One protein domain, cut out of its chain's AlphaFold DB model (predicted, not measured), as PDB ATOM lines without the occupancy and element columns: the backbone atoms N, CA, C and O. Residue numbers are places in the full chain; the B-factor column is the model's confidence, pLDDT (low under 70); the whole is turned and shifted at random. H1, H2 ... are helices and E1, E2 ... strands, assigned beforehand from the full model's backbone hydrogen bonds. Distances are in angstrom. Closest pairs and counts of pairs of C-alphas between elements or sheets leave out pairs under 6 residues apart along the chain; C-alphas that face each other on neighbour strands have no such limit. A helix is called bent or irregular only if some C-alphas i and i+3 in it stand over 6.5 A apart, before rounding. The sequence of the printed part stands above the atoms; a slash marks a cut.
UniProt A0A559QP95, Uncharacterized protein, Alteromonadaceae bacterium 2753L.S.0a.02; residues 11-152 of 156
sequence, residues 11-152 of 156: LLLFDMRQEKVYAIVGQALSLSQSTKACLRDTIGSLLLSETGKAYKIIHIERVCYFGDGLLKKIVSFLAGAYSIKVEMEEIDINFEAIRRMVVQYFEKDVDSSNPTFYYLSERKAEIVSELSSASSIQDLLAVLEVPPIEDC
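Overview. This is residues 11 to 152 of the 156 residues of an uncharacterized protein of Alteromonadaceae bacterium 2753L.S.0a.02 (UniProt A0A559QP95). A strongly twisted antiparallel sheet, curled like part of a barrel, draws out at one end into a long two-stranded ribbon of E4 and E5 with the small helix H2 at its far tip. At the other end the long helix H3 packs on the sheet, slantwise over E2, E1 and E3, with H4 beside it, while the shorter H5 lies near E1 and E3, and H1 packs mainly on E5. The printed part has 142 residues with six named helices and five named strands, in the order E1 E2 H1 E3 E4 H2 E5 H3 H4 H5 H6; the sheet's order is E2 E1 E3 E4 E5, and the class is mixed, helices and strands. The whole is only just compact, close to loose, with a radius of gyration of the C-alphas of 17.3 A, and elongated, spanning 56 by 32 by 30 A.

Arrangement. Begin at the inner strand E1, residues 11 to 15, which forms a hairpin with the edge strand E2, residues 20 to 25; look for N 13 and O 22, 2.8 A apart. On the other side of E1 is E3, residues 46 to 49, antiparallel at 167 degrees, with N 12 and O 48 at 2.9 A. E3 forms a hairpin with E4, residues 54 to 64, where N 47 and O 55 are 2.8 A apart. E4 bends by 60 degrees at residue 58 and is the antiparallel neighbour of the edge strand E5, residues 82 to 91; compare N 61 and O 85, 2.8 A apart. H2, residues 70 to 78, only grazes the sheet with its residues 72 to 77; its closest C-alphas to E4 are those of Ser 76 and Cys 64, 5.7 A apart. Three layers, helices on both faces of a sheet, are made by H3, residues 95 to 110, and H5, residues 137 to 143, on one face and H1, residues 26 to 35, on the other. H1's closest C-alphas to E5 are those of Gln 33 and Ile 84, 6.9 A apart. E2, H1 and E3 form a split strand-helix-strand unit, two strands running the same way with E1 between them, and its crossover is right-handed. H3 has a height over the sheet of 9.0 A, and the C-alphas of Tyr 105 and Lys 20 are its closest to E2, at 5.0 A. H3 touches H4, residues 118 to 133, in a helical hairpin at a shallow tilt of 24 degrees, opposite ways; the closest C-alphas, of Val 110 and Ser 121, are 5.8 A apart. H4 touches H5 with residues 127 to 131 alone, also a helical hairpin, at a steep tilt of 41 degrees; the closest C-alphas are those of Leu 131 and Leu 140, 5.9 A apart. Every O i to N i+4 pair is within hydrogen-bond range in H2, H3 and H5, against 4 of 6 in H1 and 8 of 12 in H4. H6, residues 149 to 152, is too short for such a pair and is apart from H5.

Along the chain. Find C-alpha 11 at (151.788, 191.315, 134.994), where E1 begins. E4 runs 28.3 A from C-alpha 54 at (153.531, 194.797, 126.329) to C-alpha 64, and E5 comes back over 28.2 A. H3 spans 22.2 A. H4 spans 21.3 A and is irregular, with C-alphas 122 and 125 8.4 A apart and a kink of 88 degrees near residue 125. H6 ends at C-alpha 152, (147.067, 187.534, 145.517).

Size, cuts and confidence. The two C-alphas farthest apart, of Leu 71 and Glu 126, are 56.6 A apart. The printed part has no cut and no long link. The mean pLDDT of the printed part is 78.7; look for values under 70 at residues 25 to 41, 64 to 68, 70, 73 to 84 and 147 to 152.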
ATOM      1  N   LEU A  11     150.850 190.509 135.757       79.06
ATOM      2  CA  LEU A  11     151.788 191.315 134.994       79.06
ATOM      3  C   LEU A  11     153.205 191.140 135.525       79.06
ATOM      4  O   LEU A  11     153.440 191.029 136.730       79.06
ATOM      5  N   LEU A  12     154.160 191.221 134.607       83.88
ATOM      6  CA  LEU A  12     155.554 191.479 134.935       83.88
ATOM      7  C   LEU A  12     155.844 192.959 134.713       83.88
ATOM      8  O   LEU A  12     155.634 193.490 133.623       83.88
ATOM      9  N   LEU A  13     156.343 193.628 135.748       86.00
ATOM     10  CA  LEU A  13     156.862 194.987 135.665       86.00
ATOM     11  C   LEU A  13     158.384 194.935 135.554       86.00
ATOM     12  O   LEU A  13     159.067 194.533 136.492       86.00
ATOM     13  N   PHE A  14     158.913 195.405 134.434       86.19
ATOM     14  CA  PHE A  14     160.340 195.598 134.212       86.19
ATOM     15  C   PHE A  14     160.713 197.036 134.571       86.19
ATOM     16  O   PHE A  14     160.422 197.967 133.814       86.19
ATOM     17  N   ASP A  15     161.370 197.228 135.714       85.12
ATOM     18  CA  ASP A  15     161.995 198.505 136.057       85.12
ATOM     19  C   ASP A  15     163.337 198.612 135.330       85.12
ATOM     20  O   ASP A  15     164.343 198.018 135.723       85.12
ATOM     21  N   MET A  16     163.338 199.394 134.252       84.00
ATOM     22  CA  MET A  16     164.501 199.579 133.385       84.00
ATOM     23  C   MET A  16     165.662 200.311 134.067       84.00
ATOM     24  O   MET A  16     166.790 200.227 133.595       84.00
ATOM     25  N   ARG A  17     165.412 201.059 135.147       81.75
ATOM     26  CA  ARG A  17     166.452 201.826 135.849       81.75
ATOM     27  C   ARG A  17     167.159 200.965 136.879       81.75
ATOM     28  O   ARG A  17     168.372 201.070 137.041       81.75
ATOM     29  N   GLN A  18     166.392 200.140 137.584       79.25
ATOM     30  CA  GLN A  18     166.936 199.215 138.577       79.25
ATOM     31  C   GLN A  18     167.423 197.909 137.940       79.25
ATOM     32  O   GLN A  18     168.239 197.212 138.544       79.25
ATOM     33  N   GLU A  19     166.987 197.622 136.707       85.44
ATOM     34  CA  GLU A  19     167.153 196.329 136.032       85.44
ATOM     35  C   GLU A  19     166.590 195.201 136.903       85.44
ATOM     36  O   GLU A  19     167.252 194.203 137.181       85.44
ATOM     37  N   LYS A  20     165.364 195.421 137.390       81.88
ATOM     38  CA  LYS A  20     164.605 194.477 138.214       81.88
ATOM     39  C   LYS A  20     163.305 194.113 137.518       81.88
ATOM     40  O   LYS A  20     162.707 194.938 136.823       81.88
ATOM     41  N   VAL A  21     162.867 192.878 137.728       83.50
ATOM     42  CA  VAL A  21     161.542 192.411 137.322       83.50
ATOM     43  C   VAL A  21     160.710 192.157 138.570       83.50
ATOM     44  O   VAL A  21     161.193 191.579 139.539       83.50
ATOM     45  N   TYR A  22     159.469 192.625 138.558       79.94
ATOM     46  CA  TYR A  22     158.519 192.431 139.642       79.94
ATOM     47  C   TYR A  22     157.304 191.692 139.115       79.94
ATOM     48  O   TYR A  22     156.764 192.047 138.068       79.94
ATOM     49  N   ALA A  23     156.844 190.710 139.876       73.81
ATOM     50  CA  ALA A  23     155.527 190.138 139.686       73.81
ATOM     51  C   ALA A  23     154.494 191.043 140.360       73.81
ATOM     52  O   ALA A  23     154.608 191.343 141.550       73.81
ATOM     53  N   ILE A  24     153.509 191.512 139.602       71.88
ATOM     54  CA  ILE A  24     152.444 192.365 140.122       71.88
ATOM     55  C   ILE A  24     151.087 191.902 139.598       71.88
ATOM     56  O   ILE A  24     150.961 191.357 138.503       71.88
ATOM     57  N   VAL A  25     150.045 192.194 140.365       64.31
ATOM     58  CA  VAL A  25     148.654 192.078 139.914       64.31
ATOM     59  C   VAL A  25     148.168 193.455 139.478       64.31
ATOM     60  O   VAL A  25     148.487 194.443 140.139       64.31
ATOM     61  N   GLY A  26     147.367 193.559 138.411       58.81
ATOM     62  CA  GLY A  26     146.831 194.852 137.941       58.81
ATOM     63  C   GLY A  26     146.126 195.688 139.034       58.81
ATOM     64  O   GLY A  26     146.270 196.913 139.095       58.81
ATOM     65  N   GLN A  27     145.450 195.030 139.982       52.56
ATOM     66  CA  GLN A  27     144.865 195.680 141.165       52.56
ATOM     67  C   GLN A  27     145.930 196.151 142.168       52.56
ATOM     68  O   GLN A  27     145.826 197.257 142.697       52.56
ATOM     69  N   ALA A  28     146.988 195.366 142.388       50.88
ATOM     70  CA  ALA A  28     148.125 195.749 143.224       50.88
ATOM     71  C   ALA A  28     148.941 196.884 142.594       50.88
ATOM     72  O   ALA A  28     149.466 197.717 143.324       50.88
ATOM     73  N   LEU A  29     148.998 196.994 141.262       56.59
ATOM     74  CA  LEU A  29     149.522 198.176 140.579       56.59
ATOM     75  C   LEU A  29     148.688 199.404 140.963       56.59
ATOM     76  O   LEU A  29     149.237 200.381 141.447       56.59
ATOM     77  N   SER A  30     147.361 199.323 140.879       50.00
ATOM     78  CA  SER A  30     146.470 200.429 141.263       50.00
ATOM     79  C   SER A  30     146.559 200.791 142.762       50.00
ATOM     80  O   SER A  30     146.552 201.969 143.122       50.00
ATOM     81  N   LEU A  31     146.695 199.795 143.649       44.25
ATOM     82  CA  LEU A  31     146.749 199.969 145.110       44.25
ATOM     83  C   LEU A  31     148.135 200.385 145.635       44.25
ATOM     84  O   LEU A  31     148.229 201.306 146.447       44.25
ATOM     85  N   SER A  32     149.226 199.777 145.158       48.19
ATOM     86  CA  SER A  32     150.608 200.173 145.504       48.19
ATOM     87  C   SER A  32     150.932 201.589 145.022       48.19
ATOM     88  O   SER A  32     151.670 202.328 145.679       48.19
ATOM     89  N   GLN A  33     150.293 202.015 143.931       49.88
ATOM     90  CA  GLN A  33     150.399 203.372 143.418       49.88
ATOM     91  C   GLN A  33     149.747 204.427 144.331       49.88
ATOM     92  O   GLN A  33     150.120 205.598 144.269       49.88
ATOM     93  N   SER A  34     148.825 204.035 145.218       39.50
ATOM     94  CA  SER A  34     148.193 204.950 146.178       39.50
ATOM     95  C   SER A  34     149.036 205.204 147.439       39.50
ATOM     96  O   SER A  34     148.882 206.242 148.080       39.50
ATOM     97  N   THR A  35     149.963 204.301 147.786       43.81
ATOM     98  CA  THR A  35     150.545 204.235 149.139       43.81
ATOM     99  C   THR A  35     152.026 204.604 149.253       43.81
ATOM    100  O   THR A  35     152.458 204.925 150.362       43.81
ATOM    101  N   LYS A  36     152.833 204.628 148.177       43.44
ATOM    102  CA  LYS A  36     154.275 204.945 148.295       43.44
ATOM    103  C   LYS A  36     154.821 205.939 147.264       43.44
ATOM    104  O   LYS A  36     154.455 205.975 146.092       43.44
ATOM    105  N   ALA A  37     155.723 206.789 147.758       42.47
ATOM    106  CA  ALA A  37     156.635 207.609 146.970       42.47
ATOM    107  C   ALA A  37     157.439 206.728 145.989       42.47
ATOM    108  O   ALA A  37     157.713 205.579 146.315       42.47
ATOM    109  N   CYS A  38     157.797 207.294 144.827       51.25
ATOM    110  CA  CYS A  38     158.496 206.687 143.669       51.25
ATOM    111  C   CYS A  38     157.640 206.287 142.447       51.25
ATOM    112  O   CYS A  38     158.157 205.702 141.505       51.25
ATOM    113  N   LEU A  39     156.382 206.741 142.352       54.19
ATOM    114  CA  LEU A  39     155.580 206.664 141.109       54.19
ATOM    115  C   LEU A  39     156.249 207.281 139.875       54.19
ATOM    116  O   LEU A  39     156.031 206.839 138.760       54.19
ATOM    117  N   ARG A  40     157.033 208.350 140.044       58.81
ATOM    118  CA  ARG A  40     157.765 208.941 138.913       58.81
ATOM    119  C   ARG A  40     158.915 208.061 138.452       58.81
ATOM    120  O   ARG A  40     159.320 208.165 137.301       58.81
ATOM    121  N   ASP A  41     159.445 207.231 139.341       65.44
ATOM    122  CA  ASP A  41     160.628 206.436 139.048       65.44
ATOM    123  C   ASP A  41     160.311 205.217 138.181       65.44
ATOM    124  O   ASP A  41     161.217 204.723 137.520       65.44
ATOM    125  N   THR A  42     159.035 204.818 138.108       71.12
ATOM    126  CA  THR A  42     158.526 203.763 137.220       71.12
ATOM    127  C   THR A  42     158.135 204.268 135.824       71.12
ATOM    128  O   THR A  42     157.713 203.481 134.977       71.12
ATOM    129  N   ILE A  43     158.278 205.571 135.540       81.94
ATOM    130  CA  ILE A  43     158.144 206.085 134.170       81.94
ATOM    131  C   ILE A  43     159.269 205.487 133.317       81.94
ATOM    132  O   ILE A  43     160.445 205.552 133.671       81.94
ATOM    133  N   GLY A  44     158.900 204.929 132.168       83.12
ATOM    134  CA  GLY A  44     159.794 204.199 131.276       83.12
ATOM    135  C   GLY A  44     159.844 202.692 131.532       83.12
ATOM    136  O   GLY A  44     160.391 201.986 130.686       83.12
ATOM    137  N   SER A  45     159.256 202.200 132.628       87.88
ATOM    138  CA  SER A  45     159.117 200.766 132.890       87.88
ATOM    139  C   SER A  45     158.200 200.089 131.875       87.88
ATOM    140  O   SER A  45     157.290 200.717 131.320       87.88
ATOM    141  N   LEU A  46     158.436 198.794 131.657       89.25
ATOM    142  CA  LEU A  46     157.587 197.958 130.812       89.25
ATOM    143  C   LEU A  46     156.659 197.113 131.672       89.25
ATOM    144  O   LEU A  46     157.082 196.535 132.666       89.25
ATOM    145  N   LEU A  47     155.403 197.033 131.268       88.00
ATOM    146  CA  LEU A  47     154.399 196.132 131.798       88.00
ATOM    147  C   LEU A  47     154.138 195.067 130.753       88.00
ATOM    148  O   LEU A  47     153.793 195.386 129.619       88.00
ATOM    149  N   LEU A  48     154.297 193.814 131.140       88.56
ATOM    150  CA  LEU A  48     154.019 192.677 130.290       88.56
ATOM    151  C   LEU A  48     152.871 191.882 130.877       88.56
ATOM    152  O   LEU A  48     152.933 191.440 132.019       88.56
ATOM    153  N   SER A  49     151.846 191.709 130.065       86.69
ATOM    154  CA  SER A  49     150.648 190.957 130.376       86.69
ATOM    155  C   SER A  49     150.870 189.461 130.152       86.69
ATOM    156  O   SER A  49     151.664 189.065 129.295       86.69
ATOM    157  N   GLU A  50     150.152 188.609 130.890       83.25
ATOM    158  CA  GLU A  50     150.209 187.154 130.687       83.25
ATOM    159  C   GLU A  50     149.779 186.738 129.270       83.25
ATOM    160  O   GLU A  50     150.225 185.713 128.763       83.25
ATOM    161  N   THR A  51     148.981 187.562 128.584       84.75
ATOM    162  CA  THR A  51     148.594 187.344 127.177       84.75
ATOM    163  C   THR A  51     149.694 187.718 126.175       84.75
ATOM    164  O   THR A  51     149.524 187.519 124.972       84.75
ATOM    165  N   GLY A  52     150.825 188.249 126.650       84.44
ATOM    166  CA  GLY A  52     151.959 188.679 125.833       84.44
ATOM    167  C   GLY A  52     151.881 190.124 125.346       84.44
ATOM    168  O   GLY A  52     152.774 190.564 124.625       84.44
ATOM    169  N   LYS A  53     150.855 190.888 125.744       89.31
ATOM    170  CA  LYS A  53     150.785 192.321 125.437       89.31
ATOM    171  C   LYS A  53     151.791 193.088 126.282       89.31
ATOM    172  O   LYS A  53     151.851 192.904 127.496       89.31
ATOM    173  N   ALA A  54     152.546 193.975 125.650       90.12
ATOM    174  CA  ALA A  54     153.531 194.797 126.329       90.12
ATOM    175  C   ALA A  54     153.159 196.274 126.245       90.12
ATOM    176  O   ALA A  54     152.796 196.795 125.192       90.12
ATOM    177  N   TYR A  55     153.304 196.962 127.366       89.56
ATOM    178  CA  TYR A  55     153.020 198.377 127.487       89.56
ATOM    179  C   TYR A  55     154.194 199.092 128.132       89.56
ATOM    180  O   TYR A  55     154.787 198.605 129.089       89.56
ATOM    181  N   LYS A  56     154.509 200.288 127.653       89.94
ATOM    182  CA  LYS A  56     155.466 201.181 128.292       89.94
ATOM    183  C   LYS A  56     154.725 202.250 129.075       89.94
ATOM    184  O   LYS A  56     153.851 202.925 128.534       89.94
ATOM    185  N   ILE A  57     155.111 202.451 130.331       86.00
ATOM    186  CA  ILE A  57     154.602 203.561 131.140       86.00
ATOM    187  C   ILE A  57     155.249 204.853 130.638       86.00
ATOM    188  O   ILE A  57     156.450 205.061 130.814       86.00
ATOM    189  N   ILE A  58     154.464 205.731 130.017       87.69
ATOM    190  CA  ILE A  58     154.956 207.005 129.470       87.69
ATOM    191  C   ILE A  58     154.668 208.180 130.405       87.69
ATOM    192  O   ILE A  58     155.429 209.148 130.437       87.69
ATOM    193  N   HIS A  59     153.594 208.093 131.191       81.62
ATOM    194  CA  HIS A  59     153.200 209.158 132.099       81.62
ATOM    195  C   HIS A  59     152.446 208.613 133.310       81.62
ATOM    196  O   HIS A  59     151.646 207.688 133.192       81.62
ATOM    197  N   ILE A  60     152.683 209.213 134.476       75.00
ATOM    198  CA  ILE A  60     151.910 208.955 135.690       75.00
ATOM    199  C   ILE A  60     151.501 210.298 136.284       75.00
ATOM    200  O   ILE A  60     152.349 211.111 136.662       75.00
ATOM    201  N   GLU A  61     150.195 210.507 136.395       74.94
ATOM    202  CA  GLU A  61     149.588 211.713 136.937       74.94
ATOM    203  C   GLU A  61     148.834 211.404 138.235       74.94
ATOM    204  O   GLU A  61     148.135 210.396 138.353       74.94
ATOM    205  N   ARG A  62     148.956 212.298 139.222       70.81
ATOM    206  CA  ARG A  62     148.121 212.288 140.429       70.81
ATOM    207  C   ARG A  62     146.919 213.194 140.207       70.81
ATOM    208  O   ARG A  62     147.073 214.414 140.166       70.81
ATOM    209  N   VAL A  63     145.734 212.608 140.121       70.94
ATOM    210  CA  VAL A  63     144.474 213.327 139.928       70.94
ATOM    211  C   VAL A  63     143.815 213.547 141.288       70.94
ATOM    212  O   VAL A  63     143.645 212.627 142.087       70.94
ATOM    213  N   CYS A  64     143.467 214.795 141.593       66.38
ATOM    214  CA  CYS A  64     142.818 215.142 142.858       66.38
ATOM    215  C   CYS A  64     141.342 214.739 142.820       66.38
ATOM    216  O   CYS A  64     140.602 215.199 141.951       66.38
ATOM    217  N   TYR A  65     140.899 213.932 143.787       63.62
ATOM    218  CA  TYR A  65     139.548 213.362 143.773       63.62
ATOM    219  C   TYR A  65     138.450 214.430 143.866       63.62
ATOM    220  O   TYR A  65     137.367 214.284 143.308       63.62
ATOM    221  N   PHE A  66     138.737 215.545 144.541       62.84
ATOM    222  CA  PHE A  66     137.762 216.614 144.726       62.84
ATOM    223  C   PHE A  66     137.744 217.639 143.571       62.84
ATOM    224  O   PHE A  66     136.891 218.523 143.574       62.84
ATOM    225  N   GLY A  67     138.607 217.516 142.553       61.12
ATOM    226  CA  GLY A  67     138.638 218.368 141.352       61.12
ATOM    227  C   GLY A  67     139.783 219.393 141.309       61.12
ATOM    228  O   GLY A  67     140.578 219.504 142.241       61.12
ATOM    229  N   ASP A  68     139.859 220.171 140.223       64.88
ATOM    230  CA  ASP A  68     141.071 220.934 139.860       64.88
ATOM    231  C   ASP A  68     141.270 222.290 140.548       64.88
ATOM    232  O   ASP A  68     142.331 222.910 140.423       64.88
ATOM    233  N   GLY A  69     140.267 222.763 141.288       72.44
ATOM    234  CA  GLY A  69     140.351 224.028 142.016       72.44
ATOM    235  C   GLY A  69     141.418 223.987 143.114       72.44
ATOM    236  O   GLY A  69     141.549 222.987 143.815       72.44
ATOM    237  N   LEU A  70     142.141 225.093 143.315       69.62
ATOM    238  CA  LEU A  70     143.274 225.183 144.251       69.62
ATOM    239  C   LEU A  70     142.926 224.683 145.669       69.62
ATOM    240  O   LEU A  70     143.654 223.882 146.247       69.62
ATOM    241  N   LEU A  71     141.764 225.085 146.195       70.31
ATOM    242  CA  LEU A  71     141.264 224.636 147.503       70.31
ATOM    243  C   LEU A  71     140.937 223.139 147.527       70.31
ATOM    244  O   LEU A  71     141.210 222.460 148.511       70.31
ATOM    245  N   LYS A  72     140.392 222.600 146.435       70.50
ATOM    246  CA  LYS A  72     140.036 221.181 146.333       70.50
ATOM    247  C   LYS A  72     141.274 220.294 146.203       70.50
ATOM    248  O   LYS A  72     141.287 219.198 146.758       70.50
ATOM    249  N   LYS A  73     142.340 220.796 145.569       66.56
ATOM    250  CA  LYS A  73     143.669 220.166 145.557       66.56
ATOM    251  C   LYS A  73     144.273 220.101 146.960       66.56
ATOM    252  O   LYS A  73     144.771 219.052 147.347       66.56
ATOM    253  N   ILE A  74     144.163 221.174 147.748       67.81
ATOM    254  CA  ILE A  74     144.634 221.197 149.146       67.81
ATOM    255  C   ILE A  74     143.834 220.217 150.015       67.81
ATOM    256  O   ILE A  74     144.425 219.457 150.774       67.81
ATOM    257  N   VAL A  75     142.504 220.181 149.882       69.12
ATOM    258  CA  VAL A  75     141.656 219.231 150.628       69.12
ATOM    259  C   VAL A  75     141.953 217.787 150.224       69.12
ATOM    260  O   VAL A  75     142.122 216.944 151.096       69.12
ATOM    261  N   SER A  76     142.091 217.510 148.922       63.94
ATOM    262  CA  SER A  76     142.534 216.199 148.420       63.94
ATOM    263  C   SER A  76     143.890 215.823 149.014       63.94
ATOM    264  O   SER A  76     144.094 214.680 149.414       63.94
ATOM    265  N   PHE A  77     144.789 216.808 149.139       64.75
ATOM    266  CA  PHE A  77     146.115 216.593 149.693       64.75
ATOM    267  C   PHE A  77     146.106 216.227 151.171       64.75
ATOM    268  O   PHE A  77     146.734 215.247 151.564       64.75
ATOM    269  N   LEU A  78     145.356 216.978 151.974       64.38
ATOM    270  CA  LEU A  78     145.230 216.753 153.412       64.38
ATOM    271  C   LEU A  78     144.442 215.479 153.742       64.38
ATOM    272  O   LEU A  78     144.745 214.819 154.730       64.38
ATOM    273  N   ALA A  79     143.457 215.125 152.916       65.00
ATOM    274  CA  ALA A  79     142.655 213.917 153.084       65.00
ATOM    275  C   ALA A  79     143.330 212.650 152.527       65.00
ATOM    276  O   ALA A  79     142.772 211.565 152.661       65.00
ATOM    277  N   GLY A  80     144.485 212.771 151.857       61.34
ATOM    278  CA  GLY A  80     145.123 211.645 151.166       61.34
ATOM    279  C   GLY A  80     144.289 211.077 150.008       61.34
ATOM    280  O   GLY A  80     144.515 209.948 149.584       61.34
ATOM    281  N   ALA A  81     143.317 211.838 149.502       66.19
ATOM    282  CA  ALA A  81     142.334 211.382 148.528       66.19
ATOM    283  C   ALA A  81     142.768 211.758 147.105       66.19
ATOM    284  O   ALA A  81     142.449 212.836 146.593       66.19
ATOM    285  N   TYR A  82     143.491 210.850 146.455       63.44
ATOM    286  CA  TYR A  82     143.943 210.995 145.073       63.44
ATOM    287  C   TYR A  82     143.561 209.764 144.261       63.44
ATOM    288  O   TYR A  82     143.496 208.662 144.799       63.44
ATOM    289  N   SER A  83     143.371 209.943 142.957       65.31
ATOM    290  CA  SER A  83     143.470 208.846 141.999       65.31
ATOM    291  C   SER A  83     144.791 208.954 141.239       65.31
ATOM    292  O   SER A  83     145.375 210.035 141.117       65.31
ATOM    293  N   ILE A  84     145.292 207.822 140.760       66.31
ATOM    294  CA  ILE A  84     146.470 207.773 139.901       66.31
ATOM    295  C   ILE A  84     145.993 207.458 138.494       66.31
ATOM    296  O   ILE A  84     145.255 206.498 138.282       66.31
ATOM    297  N   LYS A  85     146.414 208.273 137.534       71.44
ATOM    298  CA  LYS A  85     146.209 208.019 136.115       71.44
ATOM    299  C   LYS A  85     147.546 207.616 135.515       71.44
ATOM    300  O   LYS A  85     148.496 208.395 135.535       71.44
ATOM    301  N   VAL A  86     147.615 206.399 134.992       74.00
ATOM    302  CA  VAL A  86     148.789 205.885 134.284       74.00
ATOM    303  C   VAL A  86     148.483 205.924 132.799       74.00
ATOM    304  O   VAL A  86     147.512 205.323 132.340       74.00
ATOM    305  N   GLU A  87     149.295 206.648 132.042       82.44
ATOM    306  CA  GLU A  87     149.249 206.601 130.587       82.44
ATOM    307  C   GLU A  87     150.319 205.637 130.095       82.44
ATOM    308  O   GLU A  87     151.491 205.698 130.487       82.44
ATOM    309  N   MET A  88     149.872 204.729 129.240       85.81
ATOM    310  CA  MET A  88     150.660 203.622 128.736       85.81
ATOM    311  C   MET A  88     150.550 203.581 127.224       85.81
ATOM    312  O   MET A  88     149.476 203.810 126.670       85.81
ATOM    313  N   GLU A  89     151.661 203.273 126.579       89.62
ATOM    314  CA  GLU A  89     151.737 203.052 125.142       89.62
ATOM    315  C   GLU A  89     151.986 201.569 124.892       89.62
ATOM    316  O   GLU A  89     152.885 200.987 125.498       89.62
ATOM    317  N   GLU A  90     151.176 200.950 124.036       90.75
ATOM    318  CA  GLU A  90     151.427 199.580 123.591       90.75
ATOM    319  C   GLU A  90     152.694 199.555 122.740       90.75
ATOM    320  O   GLU A  90     152.877 200.392 121.854       90.75
ATOM    321  N   ILE A  91     153.578 198.608 123.032       92.50
ATOM    322  CA  ILE A  91     154.825 198.430 122.301       92.50
ATOM    323  C   ILE A  91     154.884 197.027 121.718       92.50
ATOM    324  O   ILE A  91     154.468 196.056 122.349       92.50
ATOM    325  N   ASP A  92     155.453 196.924 120.523       92.06
ATOM    326  CA  ASP A  92     155.797 195.634 119.945       92.06
ATOM    327  C   ASP A  92     157.173 195.210 120.467       92.06
ATOM    328  O   ASP A  92     158.193 195.860 120.215       92.06
ATOM    329  N   ILE A  93     157.195 194.137 121.249       90.62
ATOM    330  CA  ILE A  93     158.414 193.516 121.750       90.62
ATOM    331  C   ILE A  93     158.268 192.009 121.607       90.62
ATOM    332  O   ILE A  93     157.297 191.400 122.052       90.62
ATOM    333  N   ASN A  94     159.250 191.390 120.961       92.81
ATOM    334  CA  ASN A  94     159.212 189.953 120.760       92.81
ATOM    335  C   ASN A  94     159.549 189.194 122.052       92.81
ATOM    336  O   ASN A  94     160.255 189.679 122.942       92.81
ATOM    337  N   PHE A  95     159.068 187.956 122.111       92.81
ATOM    338  CA  PHE A  95     159.286 187.057 123.237       92.81
ATOM    339  C   PHE A  95     160.774 186.836 123.557       92.81
ATOM    340  O   PHE A  95     161.150 186.796 124.724       92.81
ATOM    341  N   GLU A  96     161.637 186.758 122.542       94.75
ATOM    342  CA  GLU A  96     163.079 186.555 122.730       94.75
ATOM    343  C   GLU A  96     163.724 187.683 123.551       94.75
ATOM    344  O   GLU A  96     164.553 187.436 124.430       94.75
ATOM    345  N   ALA A  97     163.336 188.931 123.279       94.00
ATOM    346  CA  ALA A  97     163.804 190.097 124.013       94.00
ATOM    347  C   ALA A  97     163.286 190.088 125.456       94.00
ATOM    348  O   ALA A  97     164.071 190.304 126.377       94.00
ATOM    349  N   ILE A  98     162.002 189.768 125.654       93.56
ATOM    350  CA  ILE A  98     161.406 189.610 126.987       93.56
ATOM    351  C   ILE A  98     162.170 188.557 127.789       93.56
ATOM    352  O   ILE A  98     162.624 188.842 128.895       93.56
ATOM    353  N   ARG A  99     162.350 187.354 127.230       95.50
ATOM    354  CA  ARG A  99     163.043 186.248 127.899       95.50
ATOM    355  C   ARG A  99     164.442 186.661 128.336       95.50
ATOM    356  O   ARG A  99     164.818 186.452 129.485       95.50
ATOM    357  N   ARG A 100     165.192 187.317 127.447       95.69
ATOM    358  CA  ARG A 100     166.532 187.832 127.759       95.69
ATOM    359  C   ARG A 100     166.515 188.848 128.898       95.69
ATOM    360  O   ARG A 100     167.365 188.767 129.779       95.69
ATOM    361  N   MET A 101     165.563 189.782 128.887       94.31
ATOM    362  CA  MET A 101     165.412 190.767 129.960       94.31
ATOM    363  C   MET A 101     165.085 190.100 131.294       94.31
ATOM    364  O   MET A 101     165.691 190.452 132.301       94.31
ATOM    365  N   VAL A 102     164.173 189.121 131.307       94.00
ATOM    366  CA  VAL A 102     163.819 188.372 132.522       94.00
ATOM    367  C   VAL A 102     165.041 187.662 133.093       94.00
ATOM    368  O   VAL A 102     165.328 187.839 134.272       94.00
ATOM    369  N   VAL A 103     165.787 186.920 132.268       95.38
ATOM    370  CA  VAL A 103     167.010 186.221 132.699       95.38
ATOM    371  C   VAL A 103     168.012 187.210 133.295       95.38
ATOM    372  O   VAL A 103     168.422 187.050 134.440       95.38
ATOM    373  N   GLN A 104     168.341 188.275 132.556       95.00
ATOM    374  CA  GLN A 104     169.319 189.271 132.993       95.00
ATOM    375  C   GLN A 104     168.908 189.940 134.313       95.00
ATOM    376  O   GLN A 104     169.735 190.132 135.205       95.00
ATOM    377  N   TYR A 105     167.636 190.324 134.437       93.00
ATOM    378  CA  TYR A 105     167.146 191.041 135.614       93.00
ATOM    379  C   TYR A 105     167.022 190.110 136.816       93.00
ATOM    380  O   TYR A 105     167.354 190.520 137.923       93.00
ATOM    381  N   PHE A 106     166.613 188.856 136.613       92.44
ATOM    382  CA  PHE A 106     166.601 187.842 137.664       92.44
ATOM    383  C   PHE A 106     168.013 187.583 138.198       92.44
ATOM    384  O   PHE A 106     168.236 187.664 139.405       92.44
ATOM    385  N   GLU A 107     168.986 187.343 137.311       93.31
ATOM    386  CA  GLU A 107     170.377 187.096 137.708       93.31
ATOM    387  C   GLU A 107     170.946 188.234 138.553       93.31
ATOM    388  O   GLU A 107     171.589 187.983 139.573       93.31
ATOM    389  N   LYS A 108     170.679 189.479 138.145       90.38
ATOM    390  CA  LYS A 108     171.128 190.673 138.862       90.38
ATOM    391  C   LYS A 108     170.386 190.878 140.185       90.38
ATOM    392  O   LYS A 108     170.997 191.288 141.171       90.38
ATOM    393  N   ASP A 109     169.075 190.651 140.206       86.50
ATOM    394  CA  ASP A 109     168.235 190.877 141.381       86.50
ATOM    395  C   ASP A 109     168.577 189.909 142.515       86.50
ATOM    396  O   ASP A 109     168.738 190.364 143.649       86.50
ATOM    397  N   VAL A 110     168.761 188.622 142.206       89.00
ATOM    398  CA  VAL A 110     169.072 187.566 143.186       89.00
ATOM    399  C   VAL A 110     170.392 187.820 143.920       89.00
ATOM    400  O   VAL A 110     170.496 187.513 145.105       89.00
ATOM    401  N   ASP A 111     171.372 188.437 143.255       87.81
ATOM    402  CA  ASP A 111     172.661 188.799 143.862       87.81
ATOM    403  C   ASP A 111     172.635 190.166 144.578       87.81
ATOM    404  O   ASP A 111     173.641 190.600 145.148       87.81
ATOM    405  N   SER A 112     171.515 190.894 144.522       85.50
ATOM    406  CA  SER A 112     171.409 192.229 145.113       85.50
ATOM    407  C   SER A 112     171.251 192.180 146.637       85.50
ATOM    408  O   SER A 112     170.885 191.167 147.224       85.50
ATOM    409  N   SER A 113     171.485 193.310 147.312       84.62
ATOM    410  CA  SER A 113     171.324 193.413 148.772       84.62
ATOM    411  C   SER A 113     169.873 193.294 149.255       84.62
ATOM    412  O   SER A 113     169.640 193.127 150.449       84.62
ATOM    413  N   ASN A 114     168.904 193.411 148.345       78.12
ATOM    414  CA  ASN A 114     167.479 193.273 148.626       78.12
ATOM    415  C   ASN A 114     166.789 192.574 147.435       78.12
ATOM    416  O   ASN A 114     166.191 193.263 146.596       78.12
ATOM    417  N   PRO A 115     166.953 191.244 147.312       81.44
ATOM    418  CA  PRO A 115     166.427 190.468 146.195       81.44
ATOM    419  C   PRO A 115     164.905 190.333 146.281       81.44
ATOM    420  O   PRO A 115     164.347 190.025 147.333       81.44
ATOM    421  N   THR A 116     164.238 190.532 145.149       81.44
ATOM    422  CA  THR A 116     162.789 190.353 144.979       81.44
ATOM    423  C   THR A 116     162.434 188.870 145.042       81.44
ATOM    424  O   THR A 116     161.517 188.479 145.758       81.44
ATOM    425  N   PHE A 117     163.224 188.033 144.367       82.69
ATOM    426  CA  PHE A 117     163.049 186.577 144.326       82.69
ATOM    427  C   PHE A 117     163.996 185.856 145.289       82.69
ATOM    428  O   PHE A 117     164.633 184.865 144.930       82.69
ATOM    429  N   TYR A 118     164.133 186.356 146.522       83.88
ATOM    430  CA  TYR A 118     165.085 185.801 147.495       83.88
ATOM    431  C   TYR A 118     164.878 184.296 147.743       83.88
ATOM    432  O   TYR A 118     165.845 183.567 147.951       83.88
ATOM    433  N   TYR A 119     163.631 183.826 147.673       85.31
ATOM    434  CA  TYR A 119     163.243 182.427 147.865       85.31
ATOM    435  C   TYR A 119     163.711 181.503 146.727       85.31
ATOM    436  O   TYR A 119     163.854 180.305 146.943       85.31
ATOM    437  N   LEU A 120     164.023 182.053 145.548       88.25
ATOM    438  CA  LEU A 120     164.567 181.308 144.405       88.25
ATOM    439  C   LEU A 120     166.104 181.305 144.365       88.25
ATOM    440  O   LEU A 120     166.700 180.631 143.524       88.25
ATOM    441  N   SER A 121     166.763 182.046 145.263       87.50
ATOM    442  CA  SER A 121     168.216 182.256 145.223       87.50
ATOM    443  C   SER A 121     169.035 180.965 145.338       87.50
ATOM    444  O   SER A 121     170.034 180.808 144.638       87.50
ATOM    445  N   GLU A 122     168.582 179.999 146.143       91.88
ATOM    446  CA  GLU A 122     169.255 178.705 146.322       91.88
ATOM    447  C   GLU A 122     169.252 177.847 145.045       91.88
ATOM    448  O   GLU A 122     170.148 177.028 144.840       91.88
ATOM    449  N   ARG A 123     168.279 178.074 144.153       94.06
ATOM    450  CA  ARG A 123     168.112 177.378 142.868       94.06
ATOM    451  C   ARG A 123     168.513 178.249 141.675       94.06
ATOM    452  O   ARG A 123     168.166 177.931 140.543       94.06
ATOM    453  N   LYS A 124     169.278 179.331 141.884       93.06
ATOM    454  CA  LYS A 124     169.601 180.331 140.845       93.06
ATOM    455  C   LYS A 124     170.001 179.721 139.495       93.06
ATOM    456  O   LYS A 124     169.440 180.102 138.475       93.06
ATOM    457  N   ALA A 125     170.961 178.793 139.473       95.12
ATOM    458  CA  ALA A 125     171.464 178.208 138.224       95.12
ATOM    459  C   ALA A 125     170.396 177.393 137.469       95.12
ATOM    460  O   ALA A 125     170.344 177.429 136.241       95.12
ATOM    461  N   GLU A 126     169.541 176.684 138.205       96.19
ATOM    462  CA  GLU A 126     168.408 175.936 137.662       96.19
ATOM    463  C   GLU A 126     167.373 176.901 137.074       96.19
ATOM    464  O   GLU A 126     167.052 176.803 135.894       96.19
ATOM    465  N   ILE A 127     166.963 177.912 137.848       95.81
ATOM    466  CA  ILE A 127     165.983 178.920 137.422       95.81
ATOM    467  C   ILE A 127     166.468 179.685 136.187       95.81
ATOM    468  O   ILE A 127     165.716 179.858 135.235       95.81
ATOM    469  N   VAL A 128     167.738 180.095 136.132       96.25
ATOM    470  CA  VAL A 128     168.312 180.751 134.942       96.25
ATOM    471  C   VAL A 128     168.239 179.846 133.712       96.25
ATOM    472  O   VAL A 128     167.912 180.318 132.620       96.25
ATOM    473  N   SER A 129     168.514 178.549 133.870       96.94
ATOM    474  CA  SER A 129     168.405 177.571 132.785       96.94
ATOM    475  C   SER A 129     166.953 177.391 132.326       96.94
ATOM    476  O   SER A 129     166.681 177.363 131.123       96.94
ATOM    477  N   GLU A 130     166.007 177.309 133.260       97.12
ATOM    478  CA  GLU A 130     164.575 177.199 132.965       97.12
ATOM    479  C   GLU A 130     164.055 178.456 132.257       97.12
ATOM    480  O   GLU A 130     163.491 178.363 131.169       97.12
ATOM    481  N   LEU A 131     164.358 179.647 132.783       95.81
ATOM    482  CA  LEU A 131     164.020 180.928 132.155       95.81
ATOM    483  C   LEU A 131     164.615 181.053 130.748       95.81
ATOM    484  O   LEU A 131     163.952 181.545 129.839       95.81
ATOM    485  N   SER A 132     165.848 180.584 130.543       96.81
ATOM    486  CA  SER A 132     166.510 180.621 129.231       96.81
ATOM    487  C   SER A 132     165.882 179.667 128.213       96.81
ATOM    488  O   SER A 132     165.938 179.930 127.012       96.81
ATOM    489  N   SER A 133     165.287 178.568 128.681       96.75
ATOM    490  CA  SER A 133     164.634 177.553 127.844       96.75
ATOM    491  C   SER A 133     163.121 177.745 127.699       96.75
ATOM    492  O   SER A 133     162.505 177.072 126.871       96.75
ATOM    493  N   ALA A 134     162.537 178.696 128.432       96.38
ATOM    494  CA  ALA A 134     161.133 179.069 128.335       96.38
ATOM    495  C   ALA A 134     160.723 179.386 126.887       96.38
ATOM    496  O   ALA A 134     161.438 180.075 126.144       96.38
ATOM    497  N   SER A 135     159.544 178.895 126.503       94.56
ATOM    498  CA  SER A 135     158.982 178.997 125.151       94.56
ATOM    499  C   SER A 135     157.785 179.946 125.059       94.56
ATOM    500  O   SER A 135     157.398 180.343 123.960       94.56
ATOM    501  N   SER A 136     157.221 180.332 126.205       92.56
ATOM    502  CA  SER A 136     156.068 181.224 126.319       92.56
ATOM    503  C   SER A 136     156.175 182.167 127.526       92.56
ATOM    504  O   SER A 136     157.019 181.988 128.405       92.56
ATOM    505  N   ILE A 137     155.303 183.183 127.589       90.62
ATOM    506  CA  ILE A 137     155.188 184.064 128.767       90.62
ATOM    507  C   ILE A 137     154.693 183.292 129.988       90.62
ATOM    508  O   ILE A 137     155.150 183.539 131.101       90.62
ATOM    509  N   GLN A 138     153.792 182.337 129.777       88.62
ATOM    510  CA  GLN A 138     153.259 181.475 130.824       88.62
ATOM    511  C   GLN A 138     154.371 180.640 131.463       88.62
ATOM    512  O   GLN A 138     154.403 180.527 132.685       88.62
ATOM    513  N   ASP A 139     155.315 180.139 130.660       92.25
ATOM    514  CA  ASP A 139     156.488 179.418 131.167       92.25
ATOM    515  C   ASP A 139     157.333 180.329 132.069       92.25
ATOM    516  O   ASP A 139     157.711 179.931 133.167       92.25
ATOM    517  N   LEU A 140     157.586 181.577 131.645       91.88
ATOM    518  CA  LEU A 140     158.346 182.545 132.448       91.88
ATOM    519  C   LEU A 140     157.664 182.833 133.789       91.88
ATOM    520  O   LEU A 140     158.321 182.853 134.826       91.88
ATOM    521  N   LEU A 141     156.346 183.048 133.773       88.25
ATOM    522  CA  LEU A 141     155.560 183.290 134.982       88.25
ATOM    523  C   LEU A 141     155.577 182.082 135.927       88.25
ATOM    524  O   LEU A 141     155.684 182.266 137.137       88.25
ATOM    525  N   ALA A 142     155.490 180.868 135.380       89.00
ATOM    526  CA  ALA A 142     155.530 179.636 136.155       89.00
ATOM    527  C   ALA A 142     156.899 179.420 136.817       89.00
ATOM    528  O   ALA A 142     156.951 179.108 138.003       89.00
ATOM    529  N   VAL A 143     157.995 179.642 136.084       92.12
ATOM    530  CA  VAL A 143     159.369 179.510 136.604       92.12
ATOM    531  C   VAL A 143     159.669 180.546 137.692       92.12
ATOM    532  O   VAL A 143     160.328 180.238 138.680       92.12
ATOM    533  N   LEU A 144     159.160 181.773 137.547       88.12
ATOM    534  CA  LEU A 144     159.263 182.809 138.583       88.12
ATOM    535  C   LEU A 144     158.304 182.586 139.766       88.12
ATOM    536  O   LEU A 144     158.262 183.415 140.678       88.12
ATOM    537  N   GLU A 145     157.535 181.492 139.743       85.56
ATOM    538  CA  GLU A 145     156.531 181.132 140.745       85.56
ATOM    539  C   GLU A 145     155.561 182.290 141.030       85.56
ATOM    540  O   GLU A 145     155.192 182.546 142.174       85.56
ATOM    541  N   VAL A 146     155.161 183.031 139.986       76.31
ATOM    542  CA  VAL A 146     154.227 184.151 140.137       76.31
ATOM    543  C   VAL A 146     152.858 183.595 140.528       76.31
ATOM    544  O   VAL A 146     152.233 182.916 139.700       76.31
ATOM    545  N   PRO A 147     152.369 183.876 141.754       65.81
ATOM    546  CA  PRO A 147     151.122 183.302 142.224       65.81
ATOM    547  C   PRO A 147     149.963 183.708 141.306       65.81
ATOM    548  O   PRO A 147     149.970 184.802 140.722       65.81
ATOM    549  N   PRO A 148     148.968 182.825 141.135       63.78
ATOM    550  CA  PRO A 148     147.741 183.175 140.448       63.78
ATOM    551  C   PRO A 148     147.013 184.287 141.222       63.78
ATOM    552  O   PRO A 148     147.291 184.571 142.390       63.78
ATOM    553  N   ILE A 149     146.115 184.990 140.543       60.88
ATOM    554  CA  ILE A 149     145.483 186.196 141.090       60.88
ATOM    555  C   ILE A 149     144.623 185.921 142.300       60.88
ATOM    556  O   ILE A 149     144.566 186.746 143.210       60.88
ATOM    557  N   GLU A 150     143.977 184.768 142.293       57.25
ATOM    558  CA  GLU A 150     143.122 184.286 143.358       57.25
ATOM    559  C   GLU A 150     143.898 184.266 144.682       57.25
ATOM    560  O   GLU A 150     143.392 184.745 145.691       57.25
ATOM    561  N   ASP A 151     145.176 183.879 144.635       52.91
ATOM    562  CA  ASP A 151     146.069 183.813 145.797       52.91
ATOM    563  C   ASP A 151     146.661 185.185 146.178       52.91
ATOM    564  O   ASP A 151     147.176 185.377 147.278       52.91
ATOM    565  N   CYS A 152     146.593 186.169 145.276       49.75
ATOM    566  CA  CYS A 152     147.067 187.534 145.517       49.75
ATOM    567  C   CYS A 152     145.995 188.442 146.141       49.75
ATOM    568  O   CYS A 152     146.325 189.504 146.672       49.75
TER     569      CYS A 152